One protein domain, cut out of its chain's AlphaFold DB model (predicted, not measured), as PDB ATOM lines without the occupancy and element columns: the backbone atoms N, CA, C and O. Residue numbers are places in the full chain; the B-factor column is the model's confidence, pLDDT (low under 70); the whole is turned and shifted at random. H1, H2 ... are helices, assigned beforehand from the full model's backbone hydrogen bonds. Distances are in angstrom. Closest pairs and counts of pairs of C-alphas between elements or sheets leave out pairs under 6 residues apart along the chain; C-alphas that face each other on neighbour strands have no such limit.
ATOM      1  N   ILE A  47     360.902 217.947 201.441       58.22
ATOM      2  CA  ILE A  47     359.949 218.640 202.328       58.22
ATOM      3  C   ILE A  47     360.131 218.239 203.806       58.22
ATOM      4  O   ILE A  47     359.975 219.062 204.707       58.22
ATOM      5  N   PHE A  48     360.527 216.993 204.086       64.75
ATOM      6  CA  PHE A  48     360.793 216.555 205.459       64.75
ATOM      7  C   PHE A  48     362.067 217.174 206.041       64.75
ATOM      8  O   PHE A  48     362.122 217.404 207.247       64.75
ATOM      9  N   TRP A  49     363.069 217.479 205.208       64.25
ATOM     10  CA  TRP A  49     364.281 218.172 205.653       64.25
ATOM     11  C   TRP A  49     363.966 219.582 206.147       64.25
ATOM     12  O   TRP A  49     364.496 219.993 207.177       64.25
ATOM     13  N   GLU A  50     363.088 220.306 205.451       65.75
ATOM     14  CA  GLU A  50     362.678 221.660 205.841       65.75
ATOM     15  C   GLU A  50     361.904 221.655 207.171       65.75
ATOM     16  O   GLU A  50     362.189 222.463 208.057       65.75
ATOM     17  N   ASN A  51     361.014 220.676 207.371       67.00
ATOM     18  CA  ASN A  51     360.222 220.544 208.600       67.00
ATOM     19  C   ASN A  51     361.036 220.046 209.813       67.00
ATOM     20  O   ASN A  51     360.642 220.286 210.953       67.00
ATOM     21  N   LEU A  52     362.186 219.397 209.593       65.94
ATOM     22  CA  LEU A  52     363.127 218.960 210.637       65.94
ATOM     23  C   LEU A  52     364.090 220.069 211.092       65.94
ATOM     24  O   LEU A  52     364.573 220.028 212.225       65.94
ATOM     25  N   GLN A  53     364.373 221.067 210.247       67.31
ATOM     26  CA  GLN A  53     365.318 222.142 210.580       67.31
ATOM     27  C   GLN A  53     364.832 223.025 211.734       67.31
ATOM     28  O   GLN A  53     365.631 223.407 212.590       67.31
ATOM     29  N   GLY A  54     363.534 223.334 211.780       69.88
ATOM     30  CA  GLY A  54     362.955 224.184 212.821       69.88
ATOM     31  C   GLY A  54     363.013 223.572 214.230       69.88
ATOM     32  O   GLY A  54     363.536 224.232 215.128       69.88
ATOM     33  N   PRO A  55     362.566 222.318 214.445       68.38
ATOM     34  CA  PRO A  55     362.677 221.655 215.741       68.38
ATOM     35  C   PRO A  55     364.137 221.514 216.181       68.38
ATOM     36  O   PRO A  55     364.477 221.867 217.303       68.38
ATOM     37  N   ILE A  56     365.036 221.103 215.283       68.44
ATOM     38  CA  ILE A  56     366.463 220.884 215.585       68.44
ATOM     39  C   ILE A  56     367.193 222.174 215.969       68.44
ATOM     40  O   ILE A  56     368.045 222.151 216.860       68.44
ATOM     41  N   ALA A  57     366.839 223.306 215.354       68.19
ATOM     42  CA  ALA A  57     367.389 224.610 215.717       68.19
ATOM     43  C   ALA A  57     367.054 225.011 217.168       68.19
ATOM     44  O   ALA A  57     367.842 225.713 217.801       68.19
ATOM     45  N   ASN A  58     365.937 224.525 217.724       70.38
ATOM     46  CA  ASN A  58     365.548 224.814 219.105       70.38
ATOM     47  C   ASN A  58     366.407 224.059 220.143       70.38
ATOM     48  O   ASN A  58     366.583 224.557 221.254       70.38
ATOM     49  N   PHE A  59     367.008 222.917 219.783       66.69
ATOM     50  CA  PHE A  59     367.737 222.037 220.716       66.69
ATOM     51  C   PHE A  59     369.265 222.248 220.777       66.69
ATOM     52  O   PHE A  59     369.931 221.552 221.537       66.69
ATOM     53  N   HIS A  60     369.840 223.208 220.034       62.59
ATOM     54  CA  HIS A  60     371.278 223.566 220.082       62.59
ATOM     55  C   HIS A  60     372.243 222.356 220.038       62.59
ATOM     56  O   HIS A  60     373.073 222.154 220.927       62.59
ATOM     57  N   LEU A  61     372.139 221.545 218.983       67.75
ATOM     58  CA  LEU A  61     372.895 220.296 218.834       67.75
ATOM     59  C   LEU A  61     374.298 220.514 218.218       67.75
ATOM     60  O   LEU A  61     374.409 221.266 217.248       67.75
ATOM     61  N   PRO A  62     375.362 219.846 218.721       60.69
ATOM     62  CA  PRO A  62     376.725 219.997 218.196       60.69
ATOM     63  C   PRO A  62     376.944 219.386 216.801       60.69
ATOM     64  O   PRO A  62     377.777 219.896 216.054       60.69
ATOM     65  N   ASP A  63     376.184 218.351 216.421       69.25
ATOM     66  CA  ASP A  63     376.155 217.804 215.052       69.25
ATOM     67  C   ASP A  63     374.700 217.565 214.590       69.25
ATOM     68  O   ASP A  63     374.142 216.477 214.782       69.25
ATOM     69  N   PRO A  64     374.034 218.591 214.028       67.12
ATOM     70  CA  PRO A  64     372.625 218.506 213.657       67.12
ATOM     71  C   PRO A  64     372.388 217.561 212.475       67.12
ATOM     72  O   PRO A  64     371.332 216.942 212.388       67.12
ATOM     73  N   GLN A  65     373.362 217.397 211.577       69.88
ATOM     74  CA  GLN A  65     373.184 216.625 210.347       69.88
ATOM     75  C   GLN A  65     373.106 215.118 210.624       69.88
ATOM     76  O   GLN A  65     372.312 214.405 210.011       69.88
ATOM     77  N   TYR A  66     373.868 214.657 211.613       73.00
ATOM     78  CA  TYR A  66     373.837 213.285 212.109       73.00
ATOM     79  C   TYR A  66     372.494 212.900 212.763       73.00
ATOM     80  O   TYR A  66     371.956 211.813 212.518       73.00
ATOM     81  N   VAL A  67     371.918 213.806 213.562       72.81
ATOM     82  CA  VAL A  67     370.617 213.604 214.224       72.81
ATOM     83  C   VAL A  67     369.488 213.578 213.190       72.81
ATOM     84  O   VAL A  67     368.622 212.706 213.268       72.81
ATOM     85  N   VAL A  68     369.538 214.455 212.177       73.12
ATOM     86  CA  VAL A  68     368.575 214.452 211.060       73.12
ATOM     87  C   VAL A  68     368.610 213.131 210.297       73.12
ATOM     88  O   VAL A  68     367.570 212.509 210.094       73.12
ATOM     89  N   ASP A  69     369.796 212.681 209.886       72.00
ATOM     90  CA  ASP A  69     369.945 211.448 209.109       72.00
ATOM     91  C   ASP A  69     369.441 210.223 209.895       72.00
ATOM     92  O   ASP A  69     368.750 209.353 209.359       72.00
ATOM     93  N   THR A  70     369.699 210.191 211.204       73.94
ATOM     94  CA  THR A  70     369.209 209.128 212.092       73.94
ATOM     95  C   THR A  70     367.686 209.177 212.262       73.94
ATOM     96  O   THR A  70     367.034 208.131 212.191       73.94
ATOM     97  N   ALA A  71     367.100 210.370 212.405       75.12
ATOM     98  CA  ALA A  71     365.655 210.562 212.522       75.12
ATOM     99  C   ALA A  71     364.909 210.176 211.234       75.12
ATOM    100  O   ALA A  71     363.892 209.486 211.295       75.12
ATOM    101  N   LEU A  72     365.441 210.532 210.061       74.19
ATOM    102  CA  LEU A  72     364.873 210.147 208.762       74.19
ATOM    103  C   LEU A  72     364.911 208.625 208.555       74.19
ATOM    104  O   LEU A  72     363.932 208.023 208.109       74.19
ATOM    105  N   LYS A  73     366.015 207.975 208.943       73.00
ATOM    106  CA  LYS A  73     366.141 206.508 208.918       73.00
ATOM    107  C   LYS A  73     365.192 205.820 209.903       73.00
ATOM    108  O   LYS A  73     364.733 204.711 209.621       73.00
ATOM    109  N   ALA A  74     364.911 206.438 211.049       74.06
ATOM    110  CA  ALA A  74     363.952 205.936 212.032       74.06
ATOM    111  C   ALA A  74     362.497 206.090 211.551       74.06
ATOM    112  O   ALA A  74     361.713 205.147 211.682       74.06
ATOM    113  N   LEU A  75     362.163 207.222 210.920       76.06
ATOM    114  CA  LEU A  75     360.859 207.475 210.304       76.06
ATOM    115  C   LEU A  75     360.554 206.439 209.216       76.06
ATOM    116  O   LEU A  75     359.527 205.763 209.272       76.06
ATOM    117  N   GLY A  76     361.486 206.243 208.278       69.31
ATOM    118  CA  GLY A  76     361.332 205.279 207.186       69.31
ATOM    119  C   GLY A  76     361.198 203.819 207.644       69.31
ATOM    120  O   GLY A  76     360.658 202.990 206.915       69.31
ATOM    121  N   ALA A  77     361.652 203.493 208.859       68.75
ATOM    122  CA  ALA A  77     361.493 202.170 209.464       68.75
ATOM    123  C   ALA A  77     360.161 201.992 210.225       68.75
ATOM    124  O   ALA A  77     359.807 200.864 210.580       68.75
ATOM    125  N   SER A  78     359.440 203.083 210.497       74.56
ATOM    126  CA  SER A  78     358.305 203.098 211.430       74.56
ATOM    127  C   SER A  78     356.959 203.396 210.765       74.56
ATOM    128  O   SER A  78     355.934 202.976 211.300       74.56
ATOM    129  N   ILE A  79     356.937 204.057 209.602       76.75
ATOM    130  CA  ILE A  79     355.710 204.555 208.953       76.75
ATOM    131  C   ILE A  79     355.347 203.798 207.661       76.75
ATOM    132  O   ILE A  79     356.225 203.341 206.927       76.75
ATOM    133  N   THR A  80     354.052 203.623 207.379       76.69
ATOM    134  CA  THR A  80     353.561 203.054 206.109       76.69
ATOM    135  C   THR A  80     353.538 204.106 204.999       76.69
ATOM    136  O   THR A  80     353.645 205.300 205.264       76.69
ATOM    137  N   SER A  81     353.359 203.682 203.741       70.44
ATOM    138  CA  SER A  81     353.177 204.606 202.607       70.44
ATOM    139  C   SER A  81     352.007 205.571 202.816       70.44
ATOM    140  O   SER A  81     352.112 206.742 202.471       70.44
ATOM    141  N   ASP A  82     350.921 205.101 203.432       74.19
ATOM    142  CA  ASP A  82     349.728 205.913 203.694       74.19
ATOM    143  C   ASP A  82     349.984 206.937 204.809       74.19
ATOM    144  O   ASP A  82     349.599 208.098 204.682       74.19
ATOM    145  N   GLY A  83     350.696 206.536 205.871       74.88
ATOM    146  CA  GLY A  83     351.125 207.452 206.930       74.88
ATOM    147  C   GLY A  83     352.146 208.485 206.437       74.88
ATOM    148  O   GLY A  83     352.103 209.638 206.858       74.88
ATOM    149  N   LEU A  84     353.023 208.107 205.503       75.00
ATOM    150  CA  LEU A  84     353.970 209.033 204.881       75.00
ATOM    151  C   LEU A  84     353.241 210.081 204.031       75.00
ATOM    152  O   LEU A  84     353.507 211.269 204.183       75.00
ATOM    153  N   HIS A  85     352.259 209.673 203.223       75.19
ATOM    154  CA  HIS A  85     351.417 210.608 202.473       75.19
ATOM    155  C   HIS A  85     350.582 211.528 203.374       75.19
ATOM    156  O   HIS A  85     350.302 212.665 202.997       75.19
ATOM    157  N   GLN A  86     350.179 211.069 204.560       77.69
ATOM    158  CA  GLN A  86     349.503 211.918 205.540       77.69
ATOM    159  C   GLN A  86     350.432 213.036 206.040       77.69
ATOM    160  O   GLN A  86     350.043 214.200 206.013       77.69
ATOM    161  N   LEU A  87     351.677 212.699 206.392       74.88
ATOM    162  CA  LEU A  87     352.689 213.673 206.816       74.88
ATOM    163  C   LEU A  87     353.161 214.604 205.686       74.88
ATOM    164  O   LEU A  87     353.540 215.739 205.948       74.88
ATOM    165  N   GLU A  88     353.142 214.149 204.431       74.25
ATOM    166  CA  GLU A  88     353.460 214.995 203.270       74.25
ATOM    167  C   GLU A  88     352.392 216.064 203.000       74.25
ATOM    168  O   GLU A  88     352.711 217.128 202.472       74.25
ATOM    169  N   ASN A  89     351.130 215.785 203.343       76.50
ATOM    170  CA  ASN A  89     350.010 216.695 203.106       76.50
ATOM    171  C   ASN A  89     349.759 217.679 204.264       76.50
ATOM    172  O   ASN A  89     349.101 218.695 204.044       76.50
ATOM    173  N   ASP A  90     350.270 217.394 205.466       78.44
ATOM    174  CA  ASP A  90     350.102 218.216 206.670       78.44
ATOM    175  C   ASP A  90     351.469 218.532 207.308       78.44
ATOM    176  O   ASP A  90     352.006 217.784 208.131       78.44
ATOM    177  N   SER A  91     352.060 219.656 206.889       73.12
ATOM    178  CA  SER A  91     353.385 220.099 207.342       73.12
ATOM    179  C   SER A  91     353.432 220.450 208.829       73.12
ATOM    180  O   SER A  91     354.481 220.289 209.455       73.12
ATOM    181  N   ASP A  92     352.313 220.907 209.398       77.31
ATOM    182  CA  ASP A  92     352.222 221.269 210.814       77.31
ATOM    183  C   ASP A  92     352.234 220.001 211.675       77.31
ATOM    184  O   ASP A  92     352.988 219.915 212.647       77.31
ATOM    185  N   GLN A  93     351.496 218.966 211.252       80.56
ATOM    186  CA  GLN A  93     351.518 217.650 211.892       80.56
ATOM    187  C   GLN A  93     352.912 216.998 211.824       80.56
ATOM    188  O   GLN A  93     353.362 216.381 212.794       80.56
ATOM    189  N   ALA A  94     353.632 217.158 210.708       74.94
ATOM    190  CA  ALA A  94     355.011 216.685 210.584       74.94
ATOM    191  C   ALA A  94     355.956 217.409 211.559       74.94
ATOM    192  O   ALA A  94     356.733 216.756 212.256       74.94
ATOM    193  N   PHE A  95     355.874 218.738 211.651       80.56
ATOM    194  CA  PHE A  95     356.682 219.534 212.580       80.56
ATOM    195  C   PHE A  95     356.437 219.144 214.050       80.56
ATOM    196  O   PHE A  95     357.387 219.010 214.830       80.56
ATOM    197  N   GLU A  96     355.176 218.919 214.427       82.12
ATOM    198  CA  GLU A  96     354.785 218.505 215.779       82.12
ATOM    199  C   GLU A  96     355.332 217.111 216.131       82.12
ATOM    200  O   GLU A  96     355.913 216.932 217.204       82.12
ATOM    201  N   LEU A  97     355.246 216.149 215.202       83.19
ATOM    202  CA  LEU A  97     355.782 214.792 215.372       83.19
ATOM    203  C   LEU A  97     357.287 214.802 215.678       83.19
ATOM    204  O   LEU A  97     357.737 214.140 216.615       83.19
ATOM    205  N   PHE A  98     358.076 215.542 214.894       79.88
ATOM    206  CA  PHE A  98     359.527 215.605 215.098       79.88
ATOM    207  C   PHE A  98     359.907 216.352 216.377       79.88
ATOM    208  O   PHE A  98     360.882 215.971 217.024       79.88
ATOM    209  N   THR A  99     359.144 217.379 216.759       83.00
ATOM    210  CA  THR A  99     359.374 218.120 218.007       83.00
ATOM    211  C   THR A  99     359.142 217.221 219.219       83.00
ATOM    212  O   THR A  99     360.050 217.057 220.029       83.00
ATOM    213  N   ALA A 100     357.987 216.554 219.291       82.81
ATOM    214  CA  ALA A 100     357.654 215.650 220.392       82.81
ATOM    215  C   ALA A 100     358.627 214.459 220.496       82.81
ATOM    216  O   ALA A 100     358.974 214.022 221.592       82.81
ATOM    217  N   MET A 101     359.111 213.951 219.356       84.81
ATOM    218  CA  MET A 101     360.100 212.869 219.320       84.81
ATOM    219  C   MET A 101     361.442 213.307 219.914       84.81
ATOM    220  O   MET A 101     362.018 212.584 220.727       84.81
ATOM    221  N   LEU A 102     361.932 214.494 219.541       80.94
ATOM    222  CA  LEU A 102     363.182 215.024 220.086       80.94
ATOM    223  C   LEU A 102     363.062 215.349 221.579       80.94
ATOM    224  O   LEU A 102     364.018 215.107 222.309       80.94
ATOM    225  N   GLU A 103     361.903 215.820 222.047       83.38
ATOM    226  CA  GLU A 103     361.637 216.037 223.477       83.38
ATOM    227  C   GLU A 103     361.702 214.732 224.285       83.38
ATOM    228  O   GLU A 103     362.338 214.695 225.337       83.38
ATOM    229  N   GLU A 104     361.121 213.641 223.780       83.06
ATOM    230  CA  GLU A 104     361.167 212.332 224.445       83.06
ATOM    231  C   GLU A 104     362.589 211.748 224.482       83.06
ATOM    232  O   GLU A 104     363.040 211.228 225.506       83.06
ATOM    233  N   VAL A 105     363.338 211.863 223.381       80.00
ATOM    234  CA  VAL A 105     364.745 211.430 223.335       80.00
ATOM    235  C   VAL A 105     365.608 212.269 224.285       80.00
ATOM    236  O   VAL A 105     366.512 211.735 224.934       80.00
ATOM    237  N   GLU A 106     365.311 213.560 224.421       76.25
ATOM    238  CA  GLU A 106     365.993 214.462 225.347       76.25
ATOM    239  C   GLU A 106     365.674 214.137 226.816       76.25
ATOM    240  O   GLU A 106     366.569 214.143 227.664       76.25
ATOM    241  N   GLU A 107     364.436 213.753 227.129       79.88
ATOM    242  CA  GLU A 107     364.056 213.276 228.461       79.88
ATOM    243  C   GLU A 107     364.859 212.018 228.844       79.88
ATOM    244  O   GLU A 107     365.450 211.945 229.927       79.88
ATOM    245  N   ILE A 108     365.015 211.073 227.913       76.44
ATOM    246  CA  ILE A 108     365.825 209.860 228.108       76.44
ATOM    247  C   ILE A 108     367.325 210.190 228.234       76.44
ATOM    248  O   ILE A 108     368.028 209.585 229.056       76.44
ATOM    249  N   ARG A 109     367.837 211.183 227.491       79.88
ATOM    250  CA  ARG A 109     369.212 211.693 227.657       79.88
ATOM    251  C   ARG A 109     369.426 212.249 229.067       79.88
ATOM    252  O   ARG A 109     370.423 211.912 229.710       79.88
ATOM    253  N   THR A 110     368.499 213.069 229.570       74.50
ATOM    254  CA  THR A 110     368.614 213.639 230.924       74.50
ATOM    255  C   THR A 110     368.578 212.560 232.007       74.50
ATOM    256  O   THR A 110     369.361 212.623 232.954       74.50
ATOM    257  N   ALA A 111     367.769 211.510 231.830       74.56
ATOM    258  CA  ALA A 111     367.717 210.366 232.740       74.56
ATOM    259  C   ALA A 111     369.011 209.522 232.743       74.56
ATOM    260  O   ALA A 111     369.316 208.861 233.737       74.56
ATOM    261  N   THR A 112     369.789 209.555 231.655       73.00
ATOM    262  CA  THR A 112     371.041 208.790 231.484       73.00
ATOM    263  C   THR A 112     372.318 209.609 231.714       73.00
ATOM    264  O   THR A 112     373.419 209.069 231.597       73.00
ATOM    265  N   ASN A 113     372.190 210.879 232.124       75.00
ATOM    266  CA  ASN A 113     373.282 211.765 232.551       75.00
ATOM    267  C   ASN A 113     374.383 212.011 231.485       75.00
ATOM    268  O   ASN A 113     375.556 212.153 231.830       75.00
ATOM    269  N   ARG A 114     374.020 212.040 230.193       74.56
ATOM    270  CA  ARG A 114     374.905 212.417 229.058       74.56
ATOM    271  C   ARG A 114     374.774 213.914 228.753       74.56
ATOM    272  O   ARG A 114     373.719 214.442 229.060       74.56
ATOM    273  N   GLU A 115     375.757 214.614 228.172       67.38
ATOM    274  CA  GLU A 115     375.696 216.088 227.989       67.38
ATOM    275  C   GLU A 115     374.911 216.526 226.738       67.38
ATOM    276  O   GLU A 115     374.097 217.445 226.833       67.38
ATOM    277  N   HIS A 116     375.064 215.835 225.606       69.50
ATOM    278  CA  HIS A 116     374.351 216.116 224.353       69.50
ATOM    279  C   HIS A 116     373.673 214.863 223.773       69.50
ATOM    280  O   HIS A 116     374.119 213.739 223.997       69.50
ATOM    281  N   ILE A 117     372.603 215.031 222.977       69.56
ATOM    282  CA  ILE A 117     371.961 213.916 222.235       69.56
ATOM    283  C   ILE A 117     372.976 213.229 221.307       69.56
ATOM    284  O   ILE A 117     372.939 212.015 221.123       69.56
ATOM    285  N   SER A 118     373.922 214.002 220.770       67.88
ATOM    286  CA  SER A 118     375.026 213.535 219.926       67.88
ATOM    287  C   SER A 118     375.982 212.562 220.627       67.88
ATOM    288  O   SER A 118     376.712 211.850 219.946       67.88
ATOM    289  N   ASP A 119     375.970 212.501 221.965       71.00
ATOM    290  CA  ASP A 119     376.802 211.574 222.744       71.00
ATOM    291  C   ASP A 119     376.184 210.167 222.829       71.00
ATOM    292  O   ASP A 119     376.785 209.244 223.389       71.00
ATOM    293  N   ILE A 120     374.965 209.983 222.308       73.56
ATOM    294  CA  ILE A 120     374.301 208.683 222.252       73.56
ATOM    295  C   ILE A 120     374.866 207.883 221.062       73.56
ATOM    296  O   ILE A 120     374.810 208.362 219.930       73.56
ATOM    297  N   PRO A 121     375.381 206.653 221.276       73.00
ATOM    298  CA  PRO A 121     375.862 205.793 220.201       73.00
ATOM    299  C   PRO A 121     374.829 205.625 219.069       73.00
ATOM    300  O   PRO A 121     373.646 205.431 219.361       73.00
ATOM    301  N   PRO A 122     375.244 205.582 217.786       65.62
ATOM    302  CA  PRO A 122     374.320 205.584 216.644       65.62
ATOM    303  C   PRO A 122     373.260 204.485 216.626       65.62
ATOM    304  O   PRO A 122     372.129 204.719 216.202       65.62
ATOM    305  N   TYR A 123     373.605 203.287 217.093       63.47
ATOM    306  CA  TYR A 123     372.657 202.178 217.160       63.47
ATOM    307  C   TYR A 123     371.606 202.390 218.265       63.47
ATOM    308  O   TYR A 123     370.437 202.061 218.071       63.47
ATOM    309  N   GLU A 124     372.014 202.974 219.398       74.56
ATOM    310  CA  GLU A 124     371.163 203.247 220.557       74.56
ATOM    311  C   GLU A 124     370.213 204.410 220.237       74.56
ATOM    312  O   GLU A 124     368.998 204.263 220.374       74.56
ATOM    313  N   LEU A 125     370.739 205.503 219.669       77.75
ATOM    314  CA  LEU A 125     369.959 206.670 219.247       77.75
ATOM    315  C   LEU A 125     368.875 206.292 218.232       77.75
ATOM    316  O   LEU A 125     367.715 206.667 218.388       77.75
ATOM    317  N   ARG A 126     369.228 205.479 217.226       74.38
ATOM    318  CA  ARG A 126     368.273 204.994 216.224       74.38
ATOM    319  C   ARG A 126     367.151 204.166 216.852       74.38
ATOM    320  O   ARG A 126     365.998 204.327 216.464       74.38
ATOM    321  N   SER A 127     367.468 203.283 217.801       74.25
ATOM    322  CA  SER A 127     366.464 202.440 218.464       74.25
ATOM    323  C   SER A 127     365.487 203.250 219.323       74.25
ATOM    324  O   SER A 127     364.281 203.017 219.257       74.25
ATOM    325  N   LEU A 128     365.997 204.251 220.048       79.44
ATOM    326  CA  LEU A 128     365.197 205.167 220.859       79.44
ATOM    327  C   LEU A 128     364.286 206.031 219.983       79.44
ATOM    328  O   LEU A 128     363.097 206.139 220.263       79.44
ATOM    329  N   MET A 129     364.811 206.564 218.874       81.44
ATOM    330  CA  MET A 129     364.010 207.328 217.915       81.44
ATOM    331  C   MET A 129     362.909 206.477 217.277       81.44
ATOM    332  O   MET A 129     361.789 206.951 217.152       81.44
ATOM    333  N   ILE A 130     363.179 205.219 216.907       77.69
ATOM    334  CA  ILE A 130     362.148 204.307 216.372       77.69
ATOM    335  C   ILE A 130     361.035 204.072 217.404       77.69
ATOM    336  O   ILE A 130     359.856 204.108 217.050       77.69
ATOM    337  N   ALA A 131     361.389 203.851 218.673       79.94
ATOM    338  CA  ALA A 131     360.411 203.664 219.742       79.94
ATOM    339  C   ALA A 131     359.553 204.924 219.962       79.94
ATOM    340  O   ALA A 131     358.325 204.824 219.987       79.94
ATOM    341  N   ALA A 132     360.186 206.100 220.023       82.12
ATOM    342  CA  ALA A 132     359.510 207.391 220.157       82.12
ATOM    343  C   ALA A 132     358.587 207.682 218.957       82.12
ATOM    344  O   ALA A 132     357.409 207.990 219.137       82.12
ATOM    345  N   PHE A 133     359.063 207.472 217.721       83.06
ATOM    346  CA  PHE A 133     358.254 207.629 216.505       83.06
ATOM    347  C   PHE A 133     357.024 206.731 216.492       83.06
ATOM    348  O   PHE A 133     355.953 207.164 216.074       83.06
ATOM    349  N   ARG A 134     357.153 205.477 216.933       79.50
ATOM    350  CA  ARG A 134     356.016 204.555 216.993       79.50
ATOM    351  C   ARG A 134     355.015 204.960 218.064       79.50
ATOM    352  O   ARG A 134     353.817 204.891 217.814       79.50
ATOM    353  N   ARG A 135     355.480 205.386 219.238       83.69
ATOM    354  CA  ARG A 135     354.595 205.818 220.324       83.69
ATOM    355  C   ARG A 135     353.812 207.068 219.926       83.69
ATOM    356  O   ARG A 135     352.584 207.030 219.891       83.69
ATOM    357  N   ILE A 136     354.522 208.127 219.544       83.56
ATOM    358  CA  ILE A 136     353.934 209.422 219.179       83.56
ATOM    359  C   ILE A 136     353.126 209.295 217.886       83.56
ATOM    360  O   ILE A 136     352.018 209.812 217.787       83.56
ATOM    361  N   GLY A 137     353.623 208.536 216.906       81.81
ATOM    362  CA  GLY A 137     352.896 208.299 215.664       81.81
ATOM    363  C   GLY A 137     351.578 207.549 215.869       81.81
ATOM    364  O   GLY A 137     350.611 207.828 215.165       81.81
ATOM    365  N   ASN A 138     351.496 206.657 216.861       82.19
ATOM    366  CA  ASN A 138     350.248 205.982 217.219       82.19
ATOM    367  C   ASN A 138     349.268 206.948 217.907       82.19
ATOM    368  O   ASN A 138     348.077 206.937 217.607       82.19
ATOM    369  N   GLU A 139     349.768 207.826 218.783       83.44
ATOM    370  CA  GLU A 139     348.978 208.888 219.430       83.44
ATOM    371  C   GLU A 139     348.420 209.899 218.409       83.44
ATOM    372  O   GLU A 139     347.283 210.350 218.542       83.44
ATOM    373  N   MET A 140     349.177 210.188 217.347       81.75
ATOM    374  CA  MET A 140     348.788 211.071 216.239       81.75
ATOM    375  C   MET A 140     347.950 210.381 215.146       81.75
ATOM    376  O   MET A 140     347.580 211.019 214.158       81.75
ATOM    377  N   GLY A 141     347.636 209.090 215.303       80.31
ATOM    378  CA  GLY A 141     346.815 208.330 214.357       80.31
ATOM    379  C   GLY A 141     347.471 208.084 212.994       80.31
ATOM    380  O   GLY A 141     346.759 207.938 212.001       80.31
TER     381      GLY A 141
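Overview. This is residues 47 to 141 of the 1271 residues of an uncharacterized protein of Anaerolineae bacterium (UniProt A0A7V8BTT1). The long helix H4 runs along one side of an elongated body and H2 along the opposite side, with H1 and H5 bridging them along the two remaining sides, at slanting angles. The short helix H3 covers one end, and the link of residues 112 to 121 lies toward the other. The printed part has 95 residues with five named helices, H1 to H5 in chain order, and no named strand; its class is all helix. It is compact, with a radius of gyration of the C-alphas of 12.5 A, and spans 37 by 22 by 18 A.

Along the chain. H4, residues 91 to 111, measures 30.7 A from C-alpha 91 at (353.385, 220.099, 207.342) to C-alpha 111. H5, residues 122 to 139, measures 25.7 A and ends at C-alpha 139 at (348.978, 208.888, 219.430). H2, residues 64 to 78, measures 21.2 A. H1, residues 47 to 58, measures 18.7 A from C-alpha 47 at (359.949, 218.640, 202.328). H3 holds residues 81 to 89 and measures 12.5 A.

Arrangement. H4 touches H1, C-alphas of Pro 55 and Thr 99 closest at 5.3 A, at a steep tilt of 42 degrees. With residues 97 to 105 alone it touches H5, Met 101 and Ala 132 having the closest C-alphas, 5.6 A. H5 touches H2, closest C-alphas Ala 74 and Ile 130, 5.0 A, at a steep tilt of 55 degrees. H1 and H2 only just touch, with 3 pairs of C-alphas within 8 A, Ile 56 and Pro 64 closest at 6.9 A. H3 and H4 only just touch, with 3 such pairs and only at the corner, Leu 87 and Ala 94 closest at 5.4 A. H2 and H4 are near each other; H1 and H5 are apart. In H2, H3, H4 and H5 every O i to N i+4 pair is within hydrogen-bond range, in H1 5 of 8.

Size, cuts and confidence. The two farthest C-alphas, Asn 89 and Asn 113, are 37.9 A apart. The printed part has no cut and no long link. Its mean pLDDT is 74.5, with residues 47 to 57 and 59 to 65 among those under 70.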